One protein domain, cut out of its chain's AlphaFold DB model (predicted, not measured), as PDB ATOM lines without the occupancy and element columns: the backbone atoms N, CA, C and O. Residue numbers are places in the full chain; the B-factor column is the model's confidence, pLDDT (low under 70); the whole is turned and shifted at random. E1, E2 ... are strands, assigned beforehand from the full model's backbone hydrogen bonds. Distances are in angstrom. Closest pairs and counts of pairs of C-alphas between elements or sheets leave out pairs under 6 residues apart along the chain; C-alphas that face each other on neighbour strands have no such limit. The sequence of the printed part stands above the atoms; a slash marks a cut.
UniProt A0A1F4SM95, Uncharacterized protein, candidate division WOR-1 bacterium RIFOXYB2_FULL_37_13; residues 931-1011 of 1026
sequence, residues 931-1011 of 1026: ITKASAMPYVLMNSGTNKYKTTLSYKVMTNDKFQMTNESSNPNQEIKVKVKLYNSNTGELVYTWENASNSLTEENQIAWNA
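Overview. This is residues 931 to 1011 of the 1026 residues of an uncharacterized protein of candidate division WOR-1 bacterium RIFOXYB2_FULL_37_13 (UniProt A0A1F4SM95). A three-stranded sheet, E1, E2 and E5, has a two-stranded hairpin, E3 and E4, over one face, the two sheets loosely and only partly face to face. A long loop between E2 and E3 reaches out at one end, where residues 965 to 971 stick out, and the link between E1 and E2 lies at the other end. The printed part has 81 residues, with no named helix and five named strands in the order E1, E2, E3, E4, E5; both sheets are antiparallel, the larger in the order E1, E2, E5. The class is all strand, though 36 of the 81 residues, under half, are in named elements. The whole is loose, with a radius of gyration of the C-alphas of 15.9 A, and elongated, with spans of 52 by 28 by 19 A.

Arrangement. E1, residues 931 to 937, and E2, residues 950 to 958, form an antiparallel hairpin at 167 degrees between their directions. N 935 and O 954 are 2.8 A apart, within hydrogen-bond range. E5, residues 1005 to 1010, is the other neighbour of E2, antiparallel at 158 degrees, with N 953 and O 1007 2.8 A apart. E2 is the inner strand of this sheet, and E1 and E5 are its edge strands. E3, residues 978 to 983, and E4, residues 990 to 997, form a second antiparallel hairpin at 167 degrees, with N 980 and O 994 2.9 A apart. E2 and E3 are only just apart, 8.5 A at their closest. E4 and E5 have 1 pair of C-alphas within 8 A, those of Ala 997 and Ile 1007, 7.5 A apart. E1 is apart from E3 and from E4.

Along the chain. E1 begins at C-alpha 931, at (361.075, 229.908, 318.495), and is 17.5 A long from first to last C-alpha. E2, the longest strand with 9 residues, measures 26.5 A and ends at C-alpha 958, at (358.733, 233.678, 314.070). E3 measures 16.5 A and E4 16.3 A. E5 measures 16.9 A and ends at C-alpha 1010, at (356.690, 207.621, 319.205).

Size, cuts and confidence. The two C-alphas farthest apart are those of Ser 944 and Thr 966, at 52.5 A. The printed part has no cut. The links E1 to E2, with 12 residues, and E2 to E3, with 19, are long; those from E3 to E4 and from E4 to E5 are short. The mean pLDDT of the printed part is 73.9, and it is under 70 at residues 946 to 947, 960 to 976 and 1002.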
ATOM      1  N   ILE A 931     361.943 231.084 318.332       83.31
ATOM      2  CA  ILE A 931     361.075 229.908 318.495       83.31
ATOM      3  C   ILE A 931     360.223 230.106 319.748       83.31
ATOM      4  O   ILE A 931     360.740 230.408 320.821       83.31
ATOM      5  N   THR A 932     358.912 229.923 319.622       81.81
ATOM      6  CA  THR A 932     357.935 230.084 320.708       81.81
ATOM      7  C   THR A 932     356.940 228.922 320.739       81.81
ATOM      8  O   THR A 932     356.932 228.080 319.845       81.81
ATOM      9  N   LYS A 933     356.103 228.848 321.786       82.38
ATOM     10  CA  LYS A 933     355.023 227.846 321.940       82.38
ATOM     11  C   LYS A 933     355.478 226.378 321.873       82.38
ATOM     12  O   LYS A 933     354.698 225.507 321.506       82.38
ATOM     13  N   ALA A 934     356.726 226.104 322.253       85.12
ATOM     14  CA  ALA A 934     357.240 224.743 322.322       85.12
ATOM     15  C   ALA A 934     356.455 223.922 323.364       85.12
ATOM     16  O   ALA A 934     356.456 224.262 324.547       85.12
ATOM     17  N   SER A 935     355.775 222.859 322.939       85.75
ATOM     18  CA  SER A 935     354.997 221.977 323.813       85.75
ATOM     19  C   SER A 935     354.981 220.536 323.301       85.75
ATOM     20  O   SER A 935     355.295 220.282 322.142       85.75
ATOM     21  N   ALA A 936     354.630 219.587 324.170       83.81
ATOM     22  CA  ALA A 936     354.462 218.178 323.824       83.81
ATOM     23  C   ALA A 936     353.107 217.678 324.339       83.81
ATOM     24  O   ALA A 936     352.824 217.820 325.530       83.81
ATOM     25  N   MET A 937     352.270 217.105 323.468       82.50
ATOM     26  CA  MET A 937     350.934 216.620 323.834       82.50
ATOM     27  C   MET A 937     350.617 215.223 323.256       82.50
ATOM     28  O   MET A 937     350.680 215.045 322.039       82.50
ATOM     29  N   PRO A 938     350.219 214.237 324.095       79.31
ATOM     30  CA  PRO A 938     350.195 214.311 325.557       79.31
ATOM     31  C   PRO A 938     351.615 214.391 326.140       79.31
ATOM     32  O   PRO A 938     352.552 213.793 325.610       79.31
ATOM     33  N   TYR A 939     351.764 215.124 327.244       78.19
ATOM     34  CA  TYR A 939     353.036 215.238 327.966       78.19
ATOM     35  C   TYR A 939     353.427 213.918 328.658       78.19
ATOM     36  O   TYR A 939     354.602 213.568 328.728       78.19
ATOM     37  N   VAL A 940     352.433 213.157 329.130       79.31
ATOM     38  CA  VAL A 940     352.614 211.821 329.718       79.31
ATOM     39  C   VAL A 940     352.182 210.766 328.706       79.31
ATOM     40  O   VAL A 940     351.035 210.748 328.259       79.31
ATOM     41  N   LEU A 941     353.101 209.869 328.355       81.75
ATOM     42  CA  LEU A 941     352.848 208.805 327.391       81.75
ATOM     43  C   LEU A 941     352.106 207.637 328.047       81.75
ATOM     44  O   LEU A 941     352.557 207.078 329.045       81.75
ATOM     45  N   MET A 942     350.989 207.223 327.451       78.56
ATOM     46  CA  MET A 942     350.253 206.036 327.891       78.56
ATOM     47  C   MET A 942     350.878 204.762 327.311       78.56
ATOM     48  O   MET A 942     351.372 204.757 326.184       78.56
ATOM     49  N   ASN A 943     350.817 203.656 328.056       77.44
ATOM     50  CA  ASN A 943     351.323 202.342 327.634       77.44
ATOM     51  C   ASN A 943     350.216 201.398 327.108       77.44
ATOM     52  O   ASN A 943     350.470 200.212 326.873       77.44
ATOM     53  N   SER A 944     348.997 201.903 326.906       73.25
ATOM     54  CA  SER A 944     347.828 201.185 326.378       73.25
ATOM     55  C   SER A 944     346.916 202.141 325.583       73.25
ATOM     56  O   SER A 944     347.078 203.359 325.659       73.25
ATOM     57  N   GLY A 945     345.999 201.604 324.767       73.25
ATOM     58  CA  GLY A 945     345.094 202.391 323.912       73.25
ATOM     59  C   GLY A 945     345.665 202.788 322.537       73.25
ATOM     60  O   GLY A 945     346.803 202.468 322.195       73.25
ATOM     61  N   THR A 946     344.858 203.490 321.732       69.12
ATOM     62  CA  THR A 946     345.150 203.853 320.325       69.12
ATOM     63  C   THR A 946     346.339 204.812 320.139       69.12
ATOM     64  O   THR A 946     346.937 204.833 319.063       69.12
ATOM     65  N   ASN A 947     346.747 205.539 321.188       68.88
ATOM     66  CA  ASN A 947     347.872 206.493 321.183       68.88
ATOM     67  C   ASN A 947     349.045 206.070 322.085       68.88
ATOM     68  O   ASN A 947     349.814 206.907 322.557       68.88
ATOM     69  N   LYS A 948     349.191 204.765 322.332       76.25
ATOM     70  CA  LYS A 948     350.286 204.200 323.125       76.25
ATOM     71  C   LYS A 948     351.659 204.720 322.653       76.25
ATOM     72  O   LYS A 948     351.993 204.583 321.479       76.25
ATOM     73  N   TYR A 949     352.430 205.292 323.581       81.00
ATOM     74  CA  TYR A 949     353.777 205.863 323.400       81.00
ATOM     75  C   TYR A 949     353.924 207.032 322.414       81.00
ATOM     76  O   TYR A 949     355.051 207.399 322.089       81.00
ATOM     77  N   LYS A 950     352.827 207.643 321.956       83.50
ATOM     78  CA  LYS A 950     352.864 208.749 320.989       83.50
ATOM     79  C   LYS A 950     352.678 210.108 321.662       83.50
ATOM     80  O   LYS A 950     351.828 210.251 322.537       83.50
ATOM     81  N   THR A 951     353.419 211.106 321.195       84.75
ATOM     82  CA  THR A 951     353.219 212.529 321.510       84.75
ATOM     83  C   THR A 951     353.476 213.380 320.274       84.75
ATOM     84  O   THR A 951     354.183 212.957 319.359       84.75
ATOM     85  N   THR A 952     352.905 214.575 320.242       86.50
ATOM     86  CA  THR A 952     353.171 215.576 319.212       86.50
ATOM     87  C   THR A 952     353.931 216.732 319.837       86.50
ATOM     88  O   THR A 952     353.435 217.360 320.772       86.50
ATOM     89  N   LEU A 953     355.126 217.001 319.317       87.88
ATOM     90  CA  LEU A 953     355.906 218.191 319.633       87.88
ATOM     91  C   LEU A 953     355.407 219.337 318.758       87.88
ATOM     92  O   LEU A 953     355.486 219.238 317.536       87.88
ATOM     93  N   SER A 954     354.936 220.415 319.367       86.69
ATOM     94  CA  SER A 954     354.478 221.613 318.665       86.69
ATOM     95  C   SER A 954     355.390 222.794 318.973       86.69
ATOM     96  O   SER A 954     355.847 222.920 320.104       86.69
ATOM     97  N   TYR A 955     355.676 223.651 317.995       88.56
ATOM     98  CA  TYR A 955     356.410 224.909 318.169       88.56
ATOM     99  C   TYR A 955     356.057 225.894 317.055       88.56
ATOM    100  O   TYR A 955     355.653 225.514 315.960       88.56
ATOM    101  N   LYS A 956     356.250 227.188 317.298       85.19
ATOM    102  CA  LYS A 956     356.069 228.236 316.295       85.19
ATOM    103  C   LYS A 956     357.380 228.971 316.059       85.19
ATOM    104  O   LYS A 956     357.993 229.455 317.008       85.19
ATOM    105  N   VAL A 957     357.792 229.057 314.800       81.88
ATOM    106  CA  VAL A 957     358.935 229.871 314.380       81.88
ATOM    107  C   VAL A 957     358.409 231.244 313.983       81.88
ATOM    108  O   VAL A 957     357.378 231.337 313.323       81.88
ATOM    109  N   MET A 958     359.081 232.304 314.419       74.25
ATOM    110  CA  MET A 958     358.733 233.678 314.070       74.25
ATOM    111  C   MET A 958     359.981 234.429 313.619       74.25
ATOM    112  O   MET A 958     361.022 234.378 314.278       74.25
ATOM    113  N   THR A 959     359.855 235.152 312.514       71.38
ATOM    114  CA  THR A 959     360.828 236.132 312.027       71.38
ATOM    115  C   THR A 959     360.314 237.539 312.280       71.38
ATOM    116  O   THR A 959     359.140 237.739 312.590       71.38
ATOM    117  N   ASN A 960     361.183 238.535 312.154       63.56
ATOM    118  CA  ASN A 960     360.733 239.916 312.128       63.56
ATOM    119  C   ASN A 960     360.108 240.178 310.742       63.56
ATOM    120  O   ASN A 960     360.826 240.339 309.762       63.56
ATOM    121  N   ASP A 961     358.775 240.180 310.642       55.47
ATOM    122  CA  ASP A 961     357.999 240.257 309.383       55.47
ATOM    123  C   ASP A 961     358.166 241.571 308.578       55.47
ATOM    124  O   ASP A 961     357.387 241.865 307.672       55.47
ATOM    125  N   LYS A 962     359.169 242.402 308.881       51.44
ATOM    126  CA  LYS A 962     359.370 243.709 308.236       51.44
ATOM    127  C   LYS A 962     360.188 243.672 306.944       51.44
ATOM    128  O   LYS A 962     360.332 244.717 306.315       51.44
ATOM    129  N   PHE A 963     360.686 242.510 306.526       51.38
ATOM    130  CA  PHE A 963     361.549 242.383 305.354       51.38
ATOM    131  C   PHE A 963     360.998 241.393 304.325       51.38
ATOM    132  O   PHE A 963     361.470 240.269 304.188       51.38
ATOM    133  N   GLN A 964     359.986 241.820 303.564       43.28
ATOM    134  CA  GLN A 964     359.699 241.168 302.289       43.28
ATOM    135  C   GLN A 964     360.751 241.607 301.270       43.28
ATOM    136  O   GLN A 964     360.820 242.776 300.893       43.28
ATOM    137  N   MET A 965     361.572 240.656 300.827       41.38
ATOM    138  CA  MET A 965     362.352 240.815 299.607       41.38
ATOM    139  C   MET A 965     361.380 241.010 298.442       41.38
ATOM    140  O   MET A 965     360.511 240.177 298.205       41.38
ATOM    141  N   THR A 966     361.535 242.093 297.688       37.44
ATOM    142  CA  THR A 966     360.717 242.423 296.508       37.44
ATOM    143  C   THR A 966     361.014 241.546 295.284       37.44
ATOM    144  O   THR A 966     360.620 241.896 294.177       37.44
ATOM    145  N   ASN A 967     361.695 240.408 295.452       37.78
ATOM    146  CA  ASN A 967     361.943 239.453 294.376       37.78
ATOM    147  C   ASN A 967     361.061 238.217 294.579       37.78
ATOM    148  O   ASN A 967     361.307 237.396 295.458       37.78
ATOM    149  N   GLU A 968     360.043 238.084 293.730       40.16
ATOM    150  CA  GLU A 968     359.013 237.033 293.726       40.16
ATOM    151  C   GLU A 968     359.521 235.599 293.421       40.16
ATOM    152  O   GLU A 968     358.744 234.757 292.977       40.16
ATOM    153  N   SER A 969     360.797 235.257 293.639       38.66
ATOM    154  CA  SER A 969     361.346 233.961 293.190       38.66
ATOM    155  C   SER A 969     361.889 233.028 294.274       38.66
ATOM    156  O   SER A 969     362.378 231.952 293.936       38.66
ATOM    157  N   SER A 970     361.792 233.361 295.561       40.75
ATOM    158  CA  SER A 970     362.182 232.436 296.634       40.75
ATOM    159  C   SER A 970     361.156 232.455 297.759       40.75
ATOM    160  O   SER A 970     361.022 233.430 298.491       40.75
ATOM    161  N   ASN A 971     360.413 231.358 297.886       41.03
ATOM    162  CA  ASN A 971     359.474 231.126 298.975       41.03
ATOM    163  C   ASN A 971     360.228 231.246 300.327       41.03
ATOM    164  O   ASN A 971     361.149 230.454 300.541       41.03
ATOM    165  N   PRO A 972     359.881 232.181 301.240       44.28
ATOM    166  CA  PRO A 972     360.637 232.428 302.480       44.28
ATOM    167  C   PRO A 972     360.769 231.187 303.378       44.28
ATOM    168  O   PRO A 972     361.693 231.073 304.181       44.28
ATOM    169  N   ASN A 973     359.883 230.206 303.194       46.69
ATOM    170  CA  ASN A 973     359.937 228.918 303.879       46.69
ATOM    171  C   ASN A 973     361.144 228.037 303.473       46.69
ATOM    172  O   ASN A 973     361.347 226.995 304.090       46.69
ATOM    173  N   GLN A 974     361.953 228.397 302.464       47.31
ATOM    174  CA  GLN A 974     363.114 227.591 302.043       47.31
ATOM    175  C   GLN A 974     364.443 227.917 302.752       47.31
ATOM    176  O   GLN A 974     365.356 227.093 302.677       47.31
ATOM    177  N   GLU A 975     364.577 229.033 303.479       57.34
ATOM    178  CA  GLU A 975     365.880 229.421 304.064       57.34
ATOM    179  C   GLU A 975     366.022 229.185 305.576       57.34
ATOM    180  O   GLU A 975     367.141 229.066 306.084       57.34
ATOM    181  N   ILE A 976     364.922 229.031 306.316       68.31
ATOM    182  CA  ILE A 976     364.985 228.803 307.766       68.31
ATOM    183  C   ILE A 976     365.126 227.311 308.053       68.31
ATOM    184  O   ILE A 976     364.184 226.533 307.904       68.31
ATOM    185  N   LYS A 977     366.312 226.901 308.507       76.56
ATOM    186  CA  LYS A 977     366.587 225.519 308.921       76.56
ATOM    187  C   LYS A 977     366.265 225.343 310.399       76.56
ATOM    188  O   LYS A 977     366.953 225.898 311.255       76.56
ATOM    189  N   VAL A 978     365.237 224.552 310.700       79.12
ATOM    190  CA  VAL A 978     364.859 224.227 312.080       79.12
ATOM    191  C   VAL A 978     365.418 222.866 312.458       79.12
ATOM    192  O   VAL A 978     365.111 221.855 311.829       79.12
ATOM    193  N   LYS A 979     366.195 222.840 313.540       86.56
ATOM    194  CA  LYS A 979     366.735 221.619 314.128       86.56
ATOM    195  C   LYS A 979     366.117 221.386 315.499       86.56
ATOM    196  O   LYS A 979     366.291 222.207 316.396       86.56
ATOM    197  N   VAL A 980     365.439 220.254 315.678       84.94
ATOM    198  CA  VAL A 980     364.853 219.856 316.968       84.94
ATOM    199  C   VAL A 980     365.640 218.676 317.521       84.94
ATOM    200  O   VAL A 980     365.919 217.720 316.804       84.94
ATOM    201  N   LYS A 981     366.012 218.731 318.799       86.50
ATOM    202  CA  LYS A 981     366.711 217.645 319.492       86.50
ATOM    203  C   LYS A 981     365.913 217.227 320.717       86.50
ATOM    204  O   LYS A 981     365.562 218.075 321.532       86.50
ATOM    205  N   LEU A 982     365.647 215.932 320.839       84.69
ATOM    206  CA  LEU A 982     365.009 215.335 322.004       84.69
ATOM    207  C   LEU A 982     366.073 214.713 322.900       84.69
ATOM    208  O   LEU A 982     366.884 213.921 322.426       84.69
ATOM    209  N   TYR A 983     366.031 215.032 324.188       82.81
ATOM    210  CA  TYR A 983     366.945 214.499 325.194       82.81
ATOM    211  C   TYR A 983     366.170 213.796 326.303       82.81
ATOM    212  O   TYR A 983     365.046 214.182 326.629       82.81
ATOM    213  N   ASN A 984     366.790 212.793 326.914       81.19
ATOM    214  CA  ASN A 984     366.313 212.224 328.161       81.19
ATOM    215  C   ASN A 984     366.689 213.186 329.292       81.19
ATOM    216  O   ASN A 984     367.869 213.416 329.545       81.19
ATOM    217  N   SER A 985     365.702 213.754 329.980       80.00
ATOM    218  CA  SER A 985     365.947 214.750 331.030       80.00
ATOM    219  C   SER A 985     366.695 214.194 332.245       80.00
ATOM    220  O   SER A 985     367.330 214.963 332.958       80.00
ATOM    221  N   ASN A 986     366.622 212.882 332.491       82.50
ATOM    222  CA  ASN A 986     367.243 212.247 333.654       82.50
ATOM    223  C   ASN A 986     368.697 211.834 333.387       82.50
ATOM    224  O   ASN A 986     369.502 211.843 334.312       82.50
ATOM    225  N   THR A 987     369.035 211.465 332.145       84.19
ATOM    226  CA  THR A 987     370.397 211.028 331.771       84.19
ATOM    227  C   THR A 987     371.175 212.073 330.972       84.19
ATOM    228  O   THR A 987     372.391 211.972 330.860       84.19
ATOM    229  N   GLY A 988     370.498 213.077 330.408       81.50
ATOM    230  CA  GLY A 988     371.082 214.058 329.488       81.50
ATOM    231  C   GLY A 988     371.384 213.500 328.092       81.50
ATOM    232  O   GLY A 988     371.846 214.238 327.222       81.50
ATOM    233  N   GLU A 989     371.123 212.214 327.852       85.31
ATOM    234  CA  GLU A 989     371.430 211.565 326.581       85.31
ATOM    235  C   GLU A 989     370.510 212.066 325.466       85.31
ATOM    236  O   GLU A 989     369.297 212.229 325.645       85.31
ATOM    237  N   LEU A 990     371.096 212.300 324.291       83.50
ATOM    238  CA  LEU A 990     370.357 212.635 323.081       83.50
ATOM    239  C   LEU A 990     369.569 211.406 322.624       83.50
ATOM    240  O   LEU A 990     370.148 210.404 322.219       83.50
ATOM    241  N   VAL A 991     368.247 211.516 322.656       83.56
ATOM    242  CA  VAL A 991     367.327 210.463 322.218       83.56
ATOM    243  C   VAL A 991     367.168 210.510 320.704       83.56
ATOM    244  O   VAL A 991     367.227 209.477 320.045       83.56
ATOM    245  N   TYR A 992     366.959 211.703 320.138       81.44
ATOM    246  CA  TYR A 992     366.751 211.856 318.699       81.44
ATOM    247  C   TYR A 992     367.022 213.281 318.205       81.44
ATOM    248  O   TYR A 992     366.940 214.243 318.969       81.44
ATOM    249  N   THR A 993     367.323 213.432 316.913       84.12
ATOM    250  CA  THR A 993     367.469 214.735 316.248       84.12
ATOM    251  C   THR A 993     366.676 214.771 314.947       84.12
ATOM    252  O   THR A 993     366.875 213.938 314.068       84.12
ATOM    253  N   TRP A 994     365.836 215.791 314.793       87.19
ATOM    254  CA  TRP A 994     365.246 216.186 313.520       87.19
ATOM    255  C   TRP A 994     366.085 217.324 312.937       87.19
ATOM    256  O   TRP A 994     366.031 218.448 313.432       87.19
ATOM    257  N   GLU A 995     366.895 217.025 311.918       81.56
ATOM    258  CA  GLU A 995     367.812 217.996 311.290       81.56
ATOM    259  C   GLU A 995     367.089 219.054 310.436       81.56
ATOM    260  O   GLU A 995     367.568 220.178 310.341       81.56
ATOM    261  N   ASN A 996     365.933 218.704 309.856       79.12
ATOM    262  CA  ASN A 996     365.111 219.574 309.004       79.12
ATOM    263  C   ASN A 996     363.640 219.484 309.426       79.12
ATOM    264  O   ASN A 996     362.807 218.899 308.735       79.12
ATOM    265  N   ALA A 997     363.338 219.976 310.618       79.75
ATOM    266  CA  ALA A 997     361.981 219.975 311.128       79.75
ATOM    267  C   ALA A 997     361.109 221.047 310.438       79.75
ATOM    268  O   ALA A 997     361.636 221.997 309.859       79.75
ATOM    269  N   SER A 998     359.781 220.880 310.493       78.00
ATOM    270  CA  SER A 998     358.812 221.799 309.880       78.00
ATOM    271  C   SER A 998     359.081 223.257 310.269       78.00
ATOM    272  O   SER A 998     359.215 223.596 311.438       78.00
ATOM    273  N   ASN A 999     359.164 224.133 309.280       73.62
ATOM    274  CA  ASN A 999     359.671 225.493 309.439       73.62
ATOM    275  C   ASN A 999     358.655 226.559 309.001       73.62
ATOM    276  O   ASN A 999     359.040 227.660 308.617       73.62
ATOM    277  N   SER A1000     357.361 226.236 309.061       76.06
ATOM    278  CA  SER A1000     356.281 227.172 308.756       76.06
ATOM    279  C   SER A1000     356.350 228.388 309.678       76.06
ATOM    280  O   SER A1000     356.427 228.252 310.904       76.06
ATOM    281  N   LEU A1001     356.311 229.577 309.077       71.19
ATOM    282  CA  LEU A1001     356.268 230.861 309.782       71.19
ATOM    283  C   LEU A1001     354.838 231.282 310.147       71.19
ATOM    284  O   LEU A1001     354.606 231.987 311.130       71.19
ATOM    285  N   THR A1002     353.855 230.835 309.367       69.31
ATOM    286  CA  THR A1002     352.452 231.230 309.528       69.31
ATOM    287  C   THR A1002     351.699 230.301 310.476       69.31
ATOM    288  O   THR A1002     350.886 230.764 311.285       69.31
ATOM    289  N   GLU A1003     352.013 229.006 310.444       78.31
ATOM    290  CA  GLU A1003     351.325 227.966 311.208       78.31
ATOM    291  C   GLU A1003     352.179 227.411 312.357       78.31
ATOM    292  O   GLU A1003     353.387 227.622 312.441       78.31
ATOM    293  N   GLU A1004     351.528 226.717 313.289       82.50
ATOM    294  CA  GLU A1004     352.230 225.963 314.325       82.50
ATOM    295  C   GLU A1004     352.823 224.689 313.714       82.50
ATOM    296  O   GLU A1004     352.122 223.880 313.107       82.50
ATOM    297  N   ASN A1005     354.128 224.514 313.879       86.50
ATOM    298  CA  ASN A1005     354.861 223.360 313.391       86.50
ATOM    299  C   ASN A1005     354.675 222.199 314.355       86.50
ATOM    300  O   ASN A1005     354.879 222.359 315.555       86.50
ATOM    301  N   GLN A1006     354.321 221.030 313.825       85.75
ATOM    302  CA  GLN A1006     354.078 219.827 314.615       85.75
ATOM    303  C   GLN A1006     354.955 218.671 314.135       85.75
ATOM    304  O   GLN A1006     355.101 218.443 312.934       85.75
ATOM    305  N   ILE A1007     355.518 217.924 315.081       86.19
ATOM    306  CA  ILE A1007     356.299 216.711 314.849       86.19
ATOM    307  C   ILE A1007     355.685 215.596 315.686       86.19
ATOM    308  O   ILE A1007     355.684 215.665 316.914       86.19
ATOM    309  N   ALA A1008     355.191 214.547 315.037       82.44
ATOM    310  CA  ALA A1008     354.766 213.346 315.742       82.44
ATOM    311  C   ALA A1008     355.992 212.517 316.159       82.44
ATOM    312  O   ALA A1008     356.866 212.231 315.340       82.44
ATOM    313  N   TRP A1009     356.043 212.100 317.422       82.75
ATOM    314  CA  TRP A1009     357.080 211.225 317.960       82.75
ATOM    315  C   TRP A1009     356.463 210.027 318.688       82.75
ATOM    316  O   TRP A1009     355.443 210.146 319.367       82.75
ATOM    317  N   ASN A1010     357.085 208.857 318.541       81.25
ATOM    318  CA  ASN A1010     356.690 207.621 319.205       81.25
ATOM    319  C   ASN A1010     357.892 207.037 319.953       81.25
ATOM    320  O   ASN A1010     358.897 206.700 319.335       81.25
ATOM    321  N   ALA A1011     357.774 206.882 321.270       74.88
ATOM    322  CA  ALA A1011     358.862 206.403 322.121       74.88
ATOM    323  C   ALA A1011     359.170 204.899 321.970       74.88
ATOM    324  O   ALA A1011     360.139 204.421 322.550       74.88
TER     325      ALA A1011